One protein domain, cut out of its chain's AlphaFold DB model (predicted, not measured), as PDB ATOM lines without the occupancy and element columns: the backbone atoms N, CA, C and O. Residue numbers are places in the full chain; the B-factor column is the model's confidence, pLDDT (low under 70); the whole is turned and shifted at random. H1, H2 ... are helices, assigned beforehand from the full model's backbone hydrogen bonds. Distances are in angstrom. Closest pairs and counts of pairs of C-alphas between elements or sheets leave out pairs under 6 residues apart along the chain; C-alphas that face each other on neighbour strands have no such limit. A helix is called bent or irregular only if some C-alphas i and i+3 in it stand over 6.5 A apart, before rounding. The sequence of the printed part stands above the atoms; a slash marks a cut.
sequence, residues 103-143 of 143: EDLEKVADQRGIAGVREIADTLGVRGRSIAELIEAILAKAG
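This is residues 103 to 143 of the 143 residues of an uncharacterized protein of Dyella sp. G9 (UniProt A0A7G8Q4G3). A bent helix, H1, folds back on itself as a V of two arms, H1a and H1b, and a second helix, H2, packs side by side with H1b. The centres of H1a, H1b and H2 make a triangle, and residues 124 to 130 loop back from the end of H1b to the start of H2. The printed part has 41 residues with two named helices, H1 then H2, and no named strand; its class is all helix. It is compact, with a radius of gyration of the C-alphas of 8.8 A, and rounded, spanning 23 by 17 by 16 A.

Find C-alpha 103 at (258.844, 207.550, 228.405), where H1, residues 103 to 123, begins. By its hydrogen bonds it was assigned as one helix, but it is bent: C-alphas 111 and 114 are 9.5 A apart. Arm H1a, residues 103 to 111, is 12.3 A long; arm H1b runs 14.6 A from C-alpha 114 at (259.447, 205.947, 213.717) to residue 123. H2, residues 131 to 142, runs 16.3 A to C-alpha 142 at (272.036, 211.581, 226.246).

H1a touches H1b at a steep tilt of 49 degrees, opposite ways; their closest C-alphas, of Ala 109 and Val 117, are 6.0 A apart. H2 touches H1b at a shallow tilt of 23 degrees, the same way, closest at the C-alphas of Ile 114 and Ile 131, 5.6 A. With residues 131 to 135 alone, H2 only just touches H1a, with 3 pairs of C-alphas within 8 A; the closest are those of Leu 105 and Ile 135, 6.4 A. H1a and H2 run opposite ways at a shallow tilt of 34.8 degrees, only just short of steep. In H1a, H1b and H2 every O i to N i+4 pair is within hydrogen-bond range.

Look at Gln 111 and Gly 143 for the two C-alphas farthest apart, 24.1 A. The printed part has no cut, and the link from H1 to H2 is short, with 7 residues. The mean pLDDT of the printed part is 82.5; residues 142 to 143 are under 70.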
ATOM      1  N   GLU A 103     260.291 207.334 228.495       82.56
ATOM      2  CA  GLU A 103     258.844 207.550 228.405       82.56
ATOM      3  C   GLU A 103     258.475 208.634 227.386       82.56
ATOM      4  O   GLU A 103     257.469 208.513 226.686       82.56
ATOM      5  N   ASP A 104     259.284 209.686 227.260       82.25
ATOM      6  CA  ASP A 104     259.022 210.756 226.299       82.25
ATOM      7  C   ASP A 104     259.263 210.292 224.861       82.25
ATOM      8  O   ASP A 104     258.468 210.595 223.968       82.25
ATOM      9  N   LEU A 105     260.308 209.493 224.630       83.50
ATOM     10  CA  LEU A 105     260.581 208.929 223.307       83.50
ATOM     11  C   LEU A 105     259.540 207.881 222.894       83.50
ATOM     12  O   LEU A 105     259.184 207.811 221.716       83.50
ATOM     13  N   GLU A 106     259.017 207.108 223.846       84.62
ATOM     14  CA  GLU A 106     257.910 206.174 223.613       84.62
ATOM     15  C   GLU A 106     256.620 206.921 223.252       84.62
ATOM     16  O   GLU A 106     255.986 206.592 222.252       84.62
ATOM     17  N   LYS A 107     256.283 208.013 223.952       86.56
ATOM     18  CA  LYS A 107     255.136 208.863 223.581       86.56
ATOM     19  C   LYS A 107     255.286 209.462 222.183       86.56
ATOM     20  O   LYS A 107     254.312 209.532 221.433       86.56
ATOM     21  N   VAL A 108     256.493 209.898 221.813       84.50
ATOM     22  CA  VAL A 108     256.772 210.403 220.458       84.50
ATOM     23  C   VAL A 108     256.611 209.288 219.423       84.50
ATOM     24  O   VAL A 108     256.033 209.527 218.361       84.50
ATOM     25  N   ALA A 109     257.065 208.073 219.732       86.25
ATOM     26  CA  ALA A 109     256.879 206.910 218.876       86.25
ATOM     27  C   ALA A 109     255.397 206.545 218.698       86.25
ATOM     28  O   ALA A 109     254.974 206.278 217.576       86.25
ATOM     29  N   ASP A 110     254.600 206.588 219.762       84.12
ATOM     30  CA  ASP A 110     253.173 206.270 219.701       84.12
ATOM     31  C   ASP A 110     252.384 207.310 218.893       84.12
ATOM     32  O   ASP A 110     251.464 206.968 218.151       84.12
ATOM     33  N   GLN A 111     252.756 208.590 218.996       85.25
ATOM     34  CA  GLN A 111     252.052 209.681 218.315       85.25
ATOM     35  C   GLN A 111     252.495 209.889 216.864       85.25
ATOM     36  O   GLN A 111     251.673 210.207 216.004       85.25
ATOM     37  N   ARG A 112     253.799 209.779 216.587       83.94
ATOM     38  CA  ARG A 112     254.405 210.144 215.293       83.94
ATOM     39  C   ARG A 112     255.110 208.979 214.601       83.94
ATOM     40  O   ARG A 112     255.641 209.145 213.500       83.94
ATOM     41  N   GLY A 113     255.125 207.800 215.215       84.25
ATOM     42  CA  GLY A 113     255.818 206.629 214.699       84.25
ATOM     43  C   GLY A 113     257.337 206.802 214.674       84.25
ATOM     44  O   GLY A 113     257.925 207.703 215.275       84.25
ATOM     45  N   ILE A 114     257.988 205.944 213.892       84.50
ATOM     46  CA  ILE A 114     259.447 205.947 213.717       84.50
ATOM     47  C   ILE A 114     259.993 207.252 213.115       84.50
ATOM     48  O   ILE A 114     261.165 207.559 213.310       84.50
ATOM     49  N   ALA A 115     259.173 208.026 212.396       83.88
ATOM     50  CA  ALA A 115     259.593 209.297 211.809       83.88
ATOM     51  C   ALA A 115     259.930 210.337 212.891       83.88
ATOM     52  O   ALA A 115     261.004 210.928 212.840       83.88
ATOM     53  N   GLY A 116     259.079 210.480 213.915       84.06
ATOM     54  CA  GLY A 116     259.319 211.427 215.010       84.06
ATOM     55  C   GLY A 116     260.551 211.078 215.846       84.06
ATOM     56  O   GLY A 116     261.327 211.955 216.210       84.06
ATOM     57  N   VAL A 117     260.788 209.786 216.093       85.00
ATOM     58  CA  VAL A 117     261.990 209.336 216.818       85.00
ATOM     59  C   VAL A 117     263.258 209.537 215.979       85.00
ATOM     60  O   VAL A 117     264.317 209.823 216.530       85.00
ATOM     61  N   ARG A 118     263.173 209.438 214.644       86.00
ATOM     62  CA  ARG A 118     264.309 209.708 213.748       86.00
ATOM     63  C   ARG A 118     264.702 211.175 213.708       86.00
ATOM     64  O   ARG A 118     265.891 211.442 213.706       86.00
ATOM     65  N   GLU A 119     263.745 212.100 213.738       87.19
ATOM     66  CA  GLU A 119     264.053 213.535 213.820       87.19
ATOM     67  C   GLU A 119     264.899 213.848 215.064       87.19
ATOM     68  O   GLU A 119     265.886 214.573 214.976       87.19
ATOM     69  N   ILE A 120     264.561 213.227 216.199       83.81
ATOM     70  CA  ILE A 120     265.320 213.342 217.453       83.81
ATOM     71  C   ILE A 120     266.672 212.615 217.365       83.81
ATOM     72  O   ILE A 120     267.683 213.082 217.884       83.81
ATOM     73  N   ALA A 121     266.718 211.457 216.711       82.56
ATOM     74  CA  ALA A 121     267.964 210.728 216.526       82.56
ATOM     75  C   ALA A 121     268.940 211.479 215.604       82.56
ATOM     76  O   ALA A 121     270.139 211.469 215.863       82.56
ATOM     77  N   ASP A 122     268.445 212.148 214.560       85.06
ATOM     78  CA  ASP A 122     269.247 212.871 213.573       85.06
ATOM     79  C   ASP A 122     269.902 214.123 214.171       85.06
ATOM     80  O   ASP A 122     271.076 214.375 213.883       85.06
ATOM     81  N   THR A 123     269.215 214.856 215.060       82.00
ATOM     82  CA  THR A 123     269.833 215.972 215.810       82.00
ATOM     83  C   THR A 123     270.977 215.480 216.693       82.00
ATOM     84  O   THR A 123     272.032 216.107 216.774       82.00
ATOM     85  N   LEU A 124     270.823 214.289 217.275       81.69
ATOM     86  CA  LEU A 124     271.857 213.630 218.064       81.69
ATOM     87  C   LEU A 124     272.843 212.816 217.211       81.69
ATOM     88  O   LEU A 124     273.781 212.244 217.761       81.69
ATOM     89  N   GLY A 125     272.696 212.743 215.886       81.31
ATOM     90  CA  GLY A 125     273.562 211.966 214.991       81.31
ATOM     91  C   GLY A 125     273.572 210.453 215.260       81.31
ATOM     92  O   GLY A 125     274.605 209.801 215.090       81.31
ATOM     93  N   VAL A 126     272.455 209.899 215.724       83.25
ATOM     94  CA  VAL A 126     272.243 208.480 216.033       83.25
ATOM     95  C   VAL A 126     271.432 207.826 214.912       83.25
ATOM     96  O   VAL A 126     270.500 208.415 214.379       83.25
ATOM     97  N   ARG A 127     271.774 206.589 214.530       80.62
ATOM     98  CA  ARG A 127     271.054 205.831 213.492       80.62
ATOM     99  C   ARG A 127     270.659 204.452 214.005       80.62
ATOM    100  O   ARG A 127     271.459 203.785 214.648       80.62
ATOM    101  N   GLY A 128     269.456 204.015 213.647       80.31
ATOM    102  CA  GLY A 128     268.874 202.731 214.040       80.31
ATOM    103  C   GLY A 128     267.808 202.281 213.041       80.31
ATOM    104  O   GLY A 128     267.289 203.086 212.259       80.31
ATOM    105  N   ARG A 129     267.511 200.978 213.015       79.75
ATOM    106  CA  ARG A 129     266.558 200.379 212.066       79.75
ATOM    107  C   ARG A 129     265.154 200.262 212.647       79.75
ATOM    108  O   ARG A 129     264.193 200.307 211.879       79.75
ATOM    109  N   SER A 130     265.035 200.161 213.968       83.06
ATOM    110  CA  SER A 130     263.765 200.073 214.692       83.06
ATOM    111  C   SER A 130     263.594 201.214 215.703       83.06
ATOM    112  O   SER A 130     264.557 201.887 216.065       83.06
ATOM    113  N   ILE A 131     262.355 201.442 216.152       83.44
ATOM    114  CA  ILE A 131     262.037 202.442 217.185       83.44
ATOM    115  C   ILE A 131     262.793 202.123 218.480       83.44
ATOM    116  O   ILE A 131     263.457 203.000 219.017       83.44
ATOM    117  N   ALA A 132     262.762 200.866 218.934       85.25
ATOM    118  CA  ALA A 132     263.455 200.437 220.149       85.25
ATOM    119  C   ALA A 132     264.974 200.685 220.075       85.25
ATOM    120  O   ALA A 132     265.543 201.257 221.000       85.25
ATOM    121  N   GLU A 133     265.608 200.348 218.943       86.44
ATOM    122  CA  GLU A 133     267.038 200.615 218.719       86.44
ATOM    123  C   GLU A 133     267.366 202.113 218.753       86.44
ATOM    124  O   GLU A 133     268.390 202.508 219.305       86.44
ATOM    125  N   LEU A 134     266.510 202.958 218.164       85.75
ATOM    126  CA  LEU A 134     266.705 204.408 218.175       85.75
ATOM    127  C   LEU A 134     266.567 204.979 219.588       85.75
ATOM    128  O   LEU A 134     267.390 205.797 219.981       85.75
ATOM    129  N   ILE A 135     265.574 204.529 220.358       85.50
ATOM    130  CA  ILE A 135     265.352 204.982 221.737       85.50
ATOM    131  C   ILE A 135     266.548 204.624 222.621       85.50
ATOM    132  O   ILE A 135     267.064 205.485 223.328       85.50
ATOM    133  N   GLU A 136     267.033 203.382 222.562       86.50
ATOM    134  CA  GLU A 136     268.205 202.964 223.340       86.50
ATOM    135  C   GLU A 136     269.465 203.735 222.951       86.50
ATOM    136  O   GLU A 136     270.221 204.160 223.822       86.50
ATOM    137  N   ALA A 137     269.677 203.965 221.656       83.50
ATOM    138  CA  ALA A 137     270.851 204.677 221.179       83.50
ATOM    139  C   ALA A 137     270.796 206.191 221.470       83.50
ATOM    140  O   ALA A 137     271.842 206.803 221.690       83.50
ATOM    141  N   ILE A 138     269.600 206.791 221.522       85.06
ATOM    142  CA  ILE A 138     269.391 208.162 222.009       85.06
ATOM    143  C   ILE A 138     269.700 208.231 223.509       85.06
ATOM    144  O   ILE A 138     270.489 209.077 223.925       85.06
ATOM    145  N   LEU A 139     269.151 207.313 224.312       84.06
ATOM    146  CA  LEU A 139     269.382 207.269 225.761       84.06
ATOM    147  C   LEU A 139     270.858 207.046 226.110       84.06
ATOM    148  O   LEU A 139     271.373 207.692 227.013       84.06
ATOM    149  N   ALA A 140     271.557 206.187 225.366       81.12
ATOM    150  CA  ALA A 140     272.982 205.915 225.563       81.12
ATOM    151  C   ALA A 140     273.899 207.096 225.200       81.12
ATOM    152  O   ALA A 140     275.066 207.092 225.580       81.12
ATOM    153  N   LYS A 141     273.403 208.068 224.424       76.19
ATOM    154  CA  LYS A 141     274.154 209.267 224.026       76.19
ATOM    155  C   LYS A 141     273.764 210.506 224.837       76.19
ATOM    156  O   LYS A 141     274.545 211.452 224.899       76.19
ATOM    157  N   ALA A 142     272.557 210.511 225.402       66.31
ATOM    158  CA  ALA A 142     272.036 211.581 226.246       66.31
ATOM    159  C   ALA A 142     272.391 211.417 227.740       66.31
ATOM    160  O   ALA A 142     272.289 212.398 228.477       66.31
ATOM    161  N   GLY A 143     272.783 210.212 228.178       53.38
ATOM    162  CA  GLY A 143     273.342 209.929 229.512       53.38
ATOM    163  C   GLY A 143     274.865 209.947 229.530       53.38
ATOM    164  O   GLY A 143     275.416 210.326 230.586       53.38
TER     165      GLY A 143